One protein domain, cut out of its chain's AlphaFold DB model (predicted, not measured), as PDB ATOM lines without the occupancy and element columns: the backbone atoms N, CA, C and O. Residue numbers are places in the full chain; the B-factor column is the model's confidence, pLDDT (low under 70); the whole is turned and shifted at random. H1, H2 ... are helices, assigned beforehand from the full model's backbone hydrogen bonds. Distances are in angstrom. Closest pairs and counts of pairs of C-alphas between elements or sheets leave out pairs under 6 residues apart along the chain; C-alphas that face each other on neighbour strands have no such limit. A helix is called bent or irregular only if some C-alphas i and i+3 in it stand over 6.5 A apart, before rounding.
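This is residues 311 to 388 of the 401 residues of an uncharacterized protein of Verticillium longisporum (UniProt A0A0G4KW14). A long bent helix, H1, meets a short helical hairpin of H2 and H3 near its last residues, and the end of H3 meets the end of H1's second arm to make a V. The first part of H1, residues 311 to 335, sticks out free as a long arm from the small body made by the rest. The printed part has 78 residues with three named helices, in the order H1, H2, H3, and no named strand; the class is all helix. The whole is extended, with a radius of gyration of the C-alphas of 18.0 A, and flat, spanning 55 by 32 by 14 A.

The printed part begins with H1, residues 311 to 348, its first C-alpha at (-47.551, 13.663, 19.287). By its hydrogen bonds it was assigned as one helix, but it is bent: C-alphas 326 and 329 are 6.6 A apart. Its arm H1a, residues 311 to 326, is 22.9 A from first to last C-alpha, and its arm H1b, residues 329 to 348, is 28.4 A, ending with C-alpha 348 at (-26.006, 63.670, 16.856). A short link of 7 residues leads to H2, residues 356 to 367, 16.5 A long. A tight link of 4 residues leads to H3, residues 372 to 387, 23.4 A long, which ends with C-alpha 387 at (-20.627, 59.700, 11.545). H3 is neither bent nor irregular, but only just: C-alphas 372 and 375 are 6.1 A apart.

The lines of H1a and H1b stand at a tilt of 36 degrees, only just steep. H1a touches no helix, and it is apart from both H2 and H3. H1b touches H3, with residues 340 to 348 of H1b and residues 381 to 387 of H3 alone; the closest C-alphas are those of Gln 344 and Ala 385, 4.4 A apart. The two run the same way at a steep tilt of 42 degrees. H1b and H2 are apart. H2 and H3 form a helical hairpin: they touch, with the C-alphas of Leu 362 and Leu 379 closest at 6.0 A, and run opposite ways at a shallow tilt of 29 degrees. In H1a, H1b and H2 every O i to N i+4 pair is within hydrogen-bond range; in H3, 11 of 12 are.

The two C-alphas farthest apart are those of Glu 311 and Gly 350, 57.5 A. Without residues 311 to 335, the body has 53 residues, spans 33 by 20 by 13 A and has a radius of gyration of 11.1 A. The printed part has no cut, and neither link is long. The mean pLDDT of the printed part is 86.4, and the model's confidence is low, under 70, at residues 328 to 330 and 370 to 372.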
ATOM      1  N   GLU A 311     -47.370  13.387  20.719       90.69
ATOM      2  CA  GLU A 311     -47.551  13.663  19.287       90.69
ATOM      3  C   GLU A 311     -48.153  15.054  19.041       90.69
ATOM      4  O   GLU A 311     -47.621  15.823  18.242       90.69
ATOM      5  N   ASP A 312     -49.219  15.407  19.768       90.19
ATOM      6  CA  ASP A 312     -49.868  16.721  19.669       90.19
ATOM      7  C   ASP A 312     -48.890  17.854  20.047       90.19
ATOM      8  O   ASP A 312     -48.838  18.890  19.379       90.19
ATOM      9  N   LEU A 313     -48.089  17.653  21.101       89.06
ATOM     10  CA  LEU A 313     -47.081  18.619  21.542       89.06
ATOM     11  C   LEU A 313     -45.946  18.754  20.529       89.06
ATOM     12  O   LEU A 313     -45.580  19.873  20.190       89.06
ATOM     13  N   GLN A 314     -45.436  17.640  20.003       88.88
ATOM     14  CA  GLN A 314     -44.395  17.658  18.980       88.88
ATOM     15  C   GLN A 314     -44.868  18.403  17.726       88.88
ATOM     16  O   GLN A 314     -44.150  19.255  17.214       88.88
ATOM     17  N   ALA A 315     -46.093  18.145  17.258       88.38
ATOM     18  CA  ALA A 315     -46.655  18.851  16.110       88.38
ATOM     19  C   ALA A 315     -46.802  20.364  16.367       88.38
ATOM     20  O   ALA A 315     -46.570  21.173  15.465       88.38
ATOM     21  N   SER A 316     -47.171  20.751  17.594       88.81
ATOM     22  CA  SER A 316     -47.226  22.154  18.017       88.81
ATOM     23  C   SER A 316     -45.836  22.795  18.060       88.81
ATOM     24  O   SER A 316     -45.665  23.893  17.537       88.81
ATOM     25  N   ASP A 317     -44.848  22.118  18.646       87.50
ATOM     26  CA  ASP A 317     -43.463  22.590  18.745       87.50
ATOM     27  C   ASP A 317     -42.854  22.766  17.342       87.50
ATOM     28  O   ASP A 317     -42.271  23.805  17.049       87.50
ATOM     29  N   GLU A 318     -43.074  21.816  16.426       86.94
ATOM     30  CA  GLU A 318     -42.629  21.906  15.028       86.94
ATOM     31  C   GLU A 318     -43.303  23.056  14.260       86.94
ATOM     32  O   GLU A 318     -42.725  23.613  13.321       86.94
ATOM     33  N   ALA A 319     -44.547  23.403  14.596       86.81
ATOM     34  CA  ALA A 319     -45.232  24.554  14.012       86.81
ATOM     35  C   ALA A 319     -44.663  25.875  14.545       86.81
ATOM     36  O   ALA A 319     -44.318  26.747  13.746       86.81
ATOM     37  N   LEU A 320     -44.502  25.989  15.867       84.56
ATOM     38  CA  LEU A 320     -43.942  27.173  16.521       84.56
ATOM     39  C   LEU A 320     -42.485  27.397  16.131       84.56
ATOM     40  O   LEU A 320     -42.102  28.520  15.841       84.56
ATOM     41  N   GLN A 321     -41.680  26.341  16.040       83.69
ATOM     42  CA  GLN A 321     -40.288  26.450  15.617       83.69
ATOM     43  C   GLN A 321     -40.176  26.982  14.186       83.69
ATOM     44  O   GLN A 321     -39.327  27.826  13.921       83.69
ATOM     45  N   ARG A 322     -41.053  26.549  13.267       83.31
ATOM     46  CA  ARG A 322     -41.102  27.100  11.901       83.31
ATOM     47  C   ARG A 322     -41.479  28.579  11.887       83.31
ATOM     48  O   ARG A 322     -40.910  29.333  11.103       83.31
ATOM     49  N   GLU A 323     -42.426  28.981  12.730       83.50
ATOM     50  CA  GLU A 323     -42.823  30.382  12.876       83.50
ATOM     51  C   GLU A 323     -41.695  31.230  13.487       83.50
ATOM     52  O   GLU A 323     -41.337  32.262  12.926       83.50
ATOM     53  N   GLU A 324     -41.075  30.769  14.575       79.56
ATOM     54  CA  GLU A 324     -39.953  31.447  15.225       79.56
ATOM     55  C   GLU A 324     -38.756  31.561  14.287       79.56
ATOM     56  O   GLU A 324     -38.206  32.646  14.147       79.56
ATOM     57  N   SER A 325     -38.369  30.493  13.586       77.12
ATOM     58  CA  SER A 325     -37.275  30.559  12.611       77.12
ATOM     59  C   SER A 325     -37.531  31.588  11.507       77.12
ATOM     60  O   SER A 325     -36.584  32.222  11.061       77.12
ATOM     61  N   ALA A 326     -38.788  31.807  11.105       76.56
ATOM     62  CA  ALA A 326     -39.128  32.864  10.152       76.56
ATOM     63  C   ALA A 326     -39.070  34.276  10.772       76.56
ATOM     64  O   ALA A 326     -38.771  35.238  10.070       76.56
ATOM     65  N   GLN A 327     -39.350  34.412  12.073       73.19
ATOM     66  CA  GLN A 327     -39.369  35.698  12.785       73.19
ATOM     67  C   GLN A 327     -38.009  36.122  13.348       73.19
ATOM     68  O   GLN A 327     -37.774  37.317  13.546       73.19
ATOM     69  N   ILE A 328     -37.122  35.170  13.654       69.00
ATOM     70  CA  ILE A 328     -35.849  35.458  14.316       69.00
ATOM     71  C   ILE A 328     -34.988  36.390  13.454       69.00
ATOM     72  O   ILE A 328     -34.418  37.338  13.999       69.00
ATOM     73  N   ASP A 329     -34.975  36.209  12.133       65.62
ATOM     74  CA  ASP A 329     -34.233  37.084  11.218       65.62
ATOM     75  C   ASP A 329     -34.686  38.551  11.332       65.62
ATOM     76  O   ASP A 329     -33.860  39.467  11.372       65.62
ATOM     77  N   GLU A 330     -35.994  38.792  11.465       69.62
ATOM     78  CA  GLU A 330     -36.563  40.141  11.555       69.62
ATOM     79  C   GLU A 330     -36.373  40.765  12.944       69.62
ATOM     80  O   GLU A 330     -35.894  41.898  13.058       69.62
ATOM     81  N   SER A 331     -36.705  40.030  14.013       70.25
ATOM     82  CA  SER A 331     -36.593  40.528  15.393       70.25
ATOM     83  C   SER A 331     -35.143  40.794  15.787       70.25
ATOM     84  O   SER A 331     -34.879  41.764  16.500       70.25
ATOM     85  N   TYR A 332     -34.207  39.949  15.356       70.50
ATOM     86  CA  TYR A 332     -32.797  40.139  15.671       70.50
ATOM     87  C   TYR A 332     -32.238  41.388  14.995       70.50
ATOM     88  O   TYR A 332     -31.608  42.229  15.645       70.50
ATOM     89  N   CYS A 333     -32.504  41.529  13.693       73.56
ATOM     90  CA  CYS A 333     -32.110  42.719  12.959       73.56
ATOM     91  C   CYS A 333     -32.702  43.969  13.621       73.56
ATOM     92  O   CYS A 333     -31.995  44.962  13.760       73.56
ATOM     93  N   ALA A 334     -33.951  43.911  14.092       79.81
ATOM     94  CA  ALA A 334     -34.587  45.021  14.794       79.81
ATOM     95  C   ALA A 334     -33.864  45.406  16.100       79.81
ATOM     96  O   ALA A 334     -33.602  46.592  16.302       79.81
ATOM     97  N   ASP A 335     -33.487  44.445  16.953       78.25
ATOM     98  CA  ASP A 335     -32.812  44.719  18.234       78.25
ATOM     99  C   ASP A 335     -31.409  45.339  18.016       78.25
ATOM    100  O   ASP A 335     -31.060  46.342  18.651       78.25
ATOM    101  N   ILE A 336     -30.617  44.817  17.065       82.06
ATOM    102  CA  ILE A 336     -29.319  45.420  16.698       82.06
ATOM    103  C   ILE A 336     -29.497  46.801  16.075       82.06
ATOM    104  O   ILE A 336     -28.767  47.734  16.428       82.06
ATOM    105  N   ASN A 337     -30.445  46.942  15.147       84.94
ATOM    106  CA  ASN A 337     -30.671  48.209  14.469       84.94
ATOM    107  C   ASN A 337     -31.123  49.284  15.461       84.94
ATOM    108  O   ASN A 337     -30.556  50.372  15.460       84.94
ATOM    109  N   SER A 338     -32.041  48.955  16.375       88.31
ATOM    110  CA  SER A 338     -32.439  49.818  17.498       88.31
ATOM    111  C   SER A 338     -31.221  50.284  18.306       88.31
ATOM    112  O   SER A 338     -31.103  51.463  18.648       88.31
ATOM    113  N   GLY A 339     -30.265  49.385  18.572       90.06
ATOM    114  CA  GLY A 339     -29.004  49.728  19.227       90.06
ATOM    115  C   GLY A 339     -28.199  50.783  18.459       90.06
ATOM    116  O   GLY A 339     -27.830  51.811  19.036       90.06
ATOM    117  N   PHE A 340     -27.960  50.577  17.162       91.44
ATOM    118  CA  PHE A 340     -27.199  51.522  16.333       91.44
ATOM    119  C   PHE A 340     -27.931  52.846  16.077       91.44
ATOM    120  O   PHE A 340     -27.289  53.895  16.106       91.44
ATOM    121  N   GLU A 341     -29.257  52.843  15.934       91.31
ATOM    122  CA  GLU A 341     -30.064  54.069  15.859       91.31
ATOM    123  C   GLU A 341     -29.916  54.916  17.127       91.31
ATOM    124  O   GLU A 341     -29.718  56.133  17.061       91.31
ATOM    125  N   LYS A 342     -29.951  54.277  18.304       93.25
ATOM    126  CA  LYS A 342     -29.733  54.963  19.585       93.25
ATOM    127  C   LYS A 342     -28.309  55.512  19.692       93.25
ATOM    128  O   LYS A 342     -28.127  56.617  20.194       93.25
ATOM    129  N   ILE A 343     -27.303  54.781  19.204       93.62
ATOM    130  CA  ILE A 343     -25.906  55.254  19.155       93.62
ATOM    131  C   ILE A 343     -25.768  56.475  18.236       93.62
ATOM    132  O   ILE A 343     -25.158  57.471  18.623       93.62
ATOM    133  N   GLN A 344     -26.360  56.428  17.040       94.25
ATOM    134  CA  GLN A 344     -26.354  57.550  16.101       94.25
ATOM    135  C   GLN A 344     -27.033  58.774  16.712       94.25
ATOM    136  O   GLN A 344     -26.492  59.878  16.649       94.25
ATOM    137  N   LYS A 345     -28.180  58.578  17.372       94.19
ATOM    138  CA  LYS A 345     -28.866  59.633  18.119       94.19
ATOM    139  C   LYS A 345     -27.976  60.237  19.207       94.19
ATOM    140  O   LYS A 345     -27.849  61.457  19.255       94.19
ATOM    141  N   ASP A 346     -27.318  59.411  20.023       94.12
ATOM    142  CA  ASP A 346     -26.366  59.876  21.040       94.12
ATOM    143  C   ASP A 346     -25.270  60.757  20.407       94.12
ATOM    144  O   ASP A 346     -24.971  61.834  20.923       94.12
ATOM    145  N   CYS A 347     -24.717  60.353  19.260       94.56
ATOM    146  CA  CYS A 347     -23.670  61.101  18.559       94.56
ATOM    147  C   CYS A 347     -24.173  62.429  17.969       94.56
ATOM    148  O   CYS A 347     -23.499  63.449  18.115       94.56
ATOM    149  N   MET A 348     -25.368  62.445  17.365       93.25
ATOM    150  CA  MET A 348     -26.006  63.670  16.856       93.25
ATOM    151  C   MET A 348     -26.325  64.673  17.975       93.25
ATOM    152  O   MET A 348     -26.320  65.880  17.745       93.25
ATOM    153  N   GLU A 349     -26.558  64.188  19.194       96.31
ATOM    154  CA  GLU A 349     -26.763  65.002  20.396       96.31
ATOM    155  C   GLU A 349     -25.442  65.424  21.076       96.31
ATOM    156  O   GLU A 349     -25.457  65.977  22.176       96.31
ATOM    157  N   GLY A 350     -24.291  65.180  20.439       94.31
ATOM    158  CA  GLY A 350     -22.974  65.579  20.938       94.31
ATOM    159  C   GLY A 350     -22.374  64.643  21.992       94.31
ATOM    160  O   GLY A 350     -21.383  65.007  22.614       94.31
ATOM    161  N   ARG A 351     -22.939  63.441  22.181       95.25
ATOM    162  CA  ARG A 351     -22.478  62.416  23.141       95.25
ATOM    163  C   ARG A 351     -21.620  61.337  22.471       95.25
ATOM    164  O   ARG A 351     -21.748  60.148  22.762       95.25
ATOM    165  N   SER A 352     -20.792  61.727  21.502       93.56
ATOM    166  CA  SER A 352     -19.931  60.795  20.758       93.56
ATOM    167  C   SER A 352     -18.760  60.273  21.595       93.56
ATOM    168  O   SER A 352     -18.262  59.176  21.343       93.56
ATOM    169  N   ASP A 353     -18.357  61.017  22.623       94.69
ATOM    170  CA  ASP A 353     -17.358  60.645  23.625       94.69
ATOM    171  C   ASP A 353     -17.722  59.351  24.370       94.69
ATOM    172  O   ASP A 353     -16.836  58.534  24.619       94.69
ATOM    173  N   LYS A 354     -19.018  59.104  24.615       92.94
ATOM    174  CA  LYS A 354     -19.541  57.840  25.173       92.94
ATOM    175  C   LYS A 354     -19.113  56.608  24.360       92.94
ATOM    176  O   LYS A 354     -18.922  55.534  24.926       92.94
ATOM    177  N   TRP A 355     -18.959  56.748  23.042       94.00
ATOM    178  CA  TRP A 355     -18.730  55.630  22.118       94.00
ATOM    179  C   TRP A 355     -17.269  55.456  21.696       94.00
ATOM    180  O   TRP A 355     -16.898  54.386  21.217       94.00
ATOM    181  N   GLN A 356     -16.414  56.456  21.930       94.19
ATOM    182  CA  GLN A 356     -14.983  56.386  21.606       94.19
ATOM    183  C   GLN A 356     -14.243  55.217  22.288       94.19
ATOM    184  O   GLN A 356     -13.457  54.551  21.610       94.19
ATOM    185  N   PRO A 357     -14.484  54.894  23.579       92.25
ATOM    186  CA  PRO A 357     -13.838  53.743  24.211       92.25
ATOM    187  C   PRO A 357     -14.187  52.419  23.522       92.25
ATOM    188  O   PRO A 357     -13.320  51.567  23.341       92.25
ATOM    189  N   TRP A 358     -15.443  52.264  23.095       90.94
ATOM    190  CA  TRP A 358     -15.919  51.062  22.412       90.94
ATOM    191  C   TRP A 358     -15.378  50.946  20.990       90.94
ATOM    192  O   TRP A 358     -14.977  49.858  20.583       90.94
ATOM    193  N   LEU A 359     -15.298  52.068  20.270       94.00
ATOM    194  CA  LEU A 359     -14.661  52.137  18.958       94.00
ATOM    195  C   LEU A 359     -13.212  51.647  19.034       94.00
ATOM    196  O   LEU A 359     -12.829  50.734  18.308       94.00
ATOM    197  N   LYS A 360     -12.443  52.197  19.979       93.88
ATOM    198  CA  LYS A 360     -11.051  51.808  20.201       93.88
ATOM    199  C   LYS A 360     -10.922  50.326  20.566       93.88
ATOM    200  O   LYS A 360     -10.067  49.639  20.018       93.88
ATOM    201  N   LYS A 361     -11.793  49.818  21.447       89.94
ATOM    202  CA  LYS A 361     -11.802  48.402  21.848       89.94
ATOM    203  C   LYS A 361     -12.053  47.475  20.650       89.94
ATOM    204  O   LYS A 361     -11.350  46.484  20.500       89.94
ATOM    205  N   LEU A 362     -13.004  47.803  19.767       89.62
ATOM    206  CA  LEU A 362     -13.251  47.030  18.541       89.62
ATOM    207  C   LEU A 362     -12.055  47.061  17.576       89.62
ATOM    208  O   LEU A 362     -11.734  46.039  16.974       89.62
ATOM    209  N   GLU A 363     -11.377  48.204  17.442       92.19
ATOM    210  CA  GLU A 363     -10.157  48.320  16.627       92.19
ATOM    211  C   GLU A 363      -9.008  47.469  17.184       92.19
ATOM    212  O   GLU A 363      -8.306  46.807  16.420       92.19
ATOM    213  N   GLU A 364      -8.844  47.441  18.508       90.94
ATOM    214  CA  GLU A 364      -7.849  46.608  19.190       90.94
ATOM    215  C   GLU A 364      -8.139  45.107  19.016       90.94
ATOM    216  O   GLU A 364      -7.232  44.345  18.680       90.94
ATOM    217  N   GLU A 365      -9.390  44.664  19.181       86.81
ATOM    218  CA  GLU A 365      -9.776  43.259  18.960       86.81
ATOM    219  C   GLU A 365      -9.571  42.819  17.506       86.81
ATOM    220  O   GLU A 365      -9.046  41.729  17.255       86.81
ATOM    221  N   LEU A 366      -9.922  43.681  16.542       88.12
ATOM    222  CA  LEU A 366      -9.689  43.419  15.123       88.12
ATOM    223  C   LEU A 366      -8.188  43.282  14.824       88.12
ATOM    224  O   LEU A 366      -7.778  42.343  14.143       88.12
ATOM    225  N   ALA A 367      -7.357  44.171  15.377       89.81
ATOM    226  CA  ALA A 367      -5.903  44.126  15.210       89.81
ATOM    227  C   ALA A 367      -5.261  42.878  15.841       89.81
ATOM    228  O   ALA A 367      -4.270  42.363  15.323       89.81
ATOM    229  N   ASN A 368      -5.839  42.365  16.930       86.62
ATOM    230  CA  ASN A 368      -5.368  41.156  17.606       86.62
ATOM    231  C   ASN A 368      -5.753  39.854  16.875       86.62
ATOM    232  O   ASN A 368      -5.320  38.779  17.294       86.62
ATOM    233  N   GLY A 369      -6.558  39.926  15.806       77.75
ATOM    234  CA  GLY A 369      -6.920  38.784  14.961       77.75
ATOM    235  C   GLY A 369      -7.806  37.736  15.641       77.75
ATOM    236  O   GLY A 369      -7.932  36.623  15.137       77.75
ATOM    237  N   ARG A 370      -8.409  38.060  16.793       64.88
ATOM    238  CA  ARG A 370      -9.131  37.087  17.630       64.88
ATOM    239  C   ARG A 370     -10.577  36.845  17.201       64.88
ATOM    240  O   ARG A 370     -11.194  35.915  17.713       64.88
ATOM    241  N   SER A 371     -11.147  37.677  16.323       60.81
ATOM    242  CA  SER A 371     -12.614  37.796  16.282       60.81
ATOM    243  C   SER A 371     -13.247  38.171  14.927       60.81
ATOM    244  O   SER A 371     -14.299  38.802  14.902       60.81
ATOM    245  N   GLY A 372     -12.659  37.720  13.811       67.62
ATOM    246  CA  GLY A 372     -13.358  37.458  12.536       67.62
ATOM    247  C   GLY A 372     -14.233  38.562  11.903       67.62
ATOM    248  O   GLY A 372     -14.182  39.740  12.257       67.62
ATOM    249  N   ASP A 373     -15.065  38.134  10.943       78.56
ATOM    250  CA  ASP A 373     -15.978  38.970  10.140       78.56
ATOM    251  C   ASP A 373     -16.996  39.767  10.985       78.56
ATOM    252  O   ASP A 373     -17.508  40.794  10.534       78.56
ATOM    253  N   VAL A 374     -17.313  39.296  12.200       79.38
ATOM    254  CA  VAL A 374     -18.324  39.901  13.090       79.38
ATOM    255  C   VAL A 374     -17.809  41.186  13.735       79.38
ATOM    256  O   VAL A 374     -18.542  42.177  13.771       79.38
ATOM    257  N   ILE A 375     -16.565  41.205  14.231       84.06
ATOM    258  CA  ILE A 375     -15.982  42.415  14.828       84.06
ATOM    259  C   ILE A 375     -15.726  43.477  13.763       84.06
ATOM    260  O   ILE A 375     -16.042  44.643  13.997       84.06
ATOM    261  N   GLU A 376     -15.241  43.086  12.580       88.19
ATOM    262  CA  GLU A 376     -15.086  44.004  11.446       88.19
ATOM    263  C   GLU A 376     -16.424  44.662  11.075       88.19
ATOM    264  O   GLU A 376     -16.520  45.887  10.977       88.19
ATOM    265  N   TRP A 377     -17.483  43.858  10.958       85.94
ATOM    266  CA  TRP A 377     -18.822  44.349  10.646       85.94
ATOM    267  C   TRP A 377     -19.369  45.312  11.711       85.94
ATOM    268  O   TRP A 377     -19.876  46.384  11.377       85.94
ATOM    269  N   ARG A 378     -19.228  44.989  13.004       86.94
ATOM    270  CA  ARG A 378     -19.676  45.877  14.095       86.94
ATOM    271  C   ARG A 378     -18.870  47.167  14.164       86.94
ATOM    272  O   ARG A 378     -19.443  48.220  14.435       86.94
ATOM    273  N   LEU A 379     -17.567  47.100  13.895       91.12
ATOM    274  CA  LEU A 379     -16.705  48.274  13.810       91.12
ATOM    275  C   LEU A 379     -17.168  49.218  12.695       91.12
ATOM    276  O   LEU A 379     -17.264  50.426  12.914       91.12
ATOM    277  N   GLU A 380     -17.492  48.678  11.519       91.50
ATOM    278  CA  GLU A 380     -18.022  49.461  10.402       91.50
ATOM    279  C   GLU A 380     -19.357  50.129  10.763       91.50
ATOM    280  O   GLU A 380     -19.534  51.332  10.548       91.50
ATOM    281  N   LEU A 381     -20.282  49.373  11.363       90.31
ATOM    282  CA  LEU A 381     -21.579  49.896  11.786       90.31
ATOM    283  C   LEU A 381     -21.457  50.981  12.853       90.31
ATOM    284  O   LEU A 381     -22.130  52.007  12.756       90.31
ATOM    285  N   LEU A 382     -20.571  50.796  13.833       92.50
ATOM    286  CA  LEU A 382     -20.324  51.803  14.856       92.50
ATOM    287  C   LEU A 382     -19.754  53.084  14.240       92.50
ATOM    288  O   LEU A 382     -20.242  54.167  14.551       92.50
ATOM    289  N   LYS A 383     -18.785  52.978  13.318       94.38
ATOM    290  CA  LYS A 383     -18.229  54.137  12.597       94.38
ATOM    291  C   LYS A 383     -19.314  54.908  11.843       94.38
ATOM    292  O   LYS A 383     -19.376  56.128  11.970       94.38
ATOM    293  N   LYS A 384     -20.203  54.203  11.137       92.94
ATOM    294  CA  LYS A 384     -21.354  54.797  10.434       92.94
ATOM    295  C   LYS A 384     -22.356  55.450  11.382       92.94
ATOM    296  O   LYS A 384     -22.850  56.541  11.106       92.94
ATOM    297  N   ALA A 385     -22.663  54.809  12.509       91.88
ATOM    298  CA  ALA A 385     -23.553  55.385  13.512       91.88
ATOM    299  C   ALA A 385     -22.946  56.669  14.097       91.88
ATOM    300  O   ALA A 385     -23.625  57.689  14.191       91.88
ATOM    301  N   MET A 386     -21.645  56.660  14.397       94.25
ATOM    302  CA  MET A 386     -20.930  57.821  14.928       94.25
ATOM    303  C   MET A 386     -20.770  58.966  13.915       94.25
ATOM    304  O   MET A 386     -20.745  60.123  14.332       94.25
ATOM    305  N   SER A 387     -20.690  58.681  12.608       94.00
ATOM    306  CA  SER A 387     -20.627  59.700  11.545       94.00
ATOM    307  C   SER A 387     -21.995  60.264  11.140       94.00
ATOM    308  O   SER A 387     -22.055  61.235  10.387       94.00
ATOM    309  N   GLY A 388     -23.097  59.685  11.631       91.00
ATOM    310  CA  GLY A 388     -24.448  60.053  11.207       91.00
ATOM    311  C   GLY A 388     -24.876  59.430   9.873       91.00
ATOM    312  O   GLY A 388     -25.935  59.783   9.361       91.00
TER     313      GLY A 388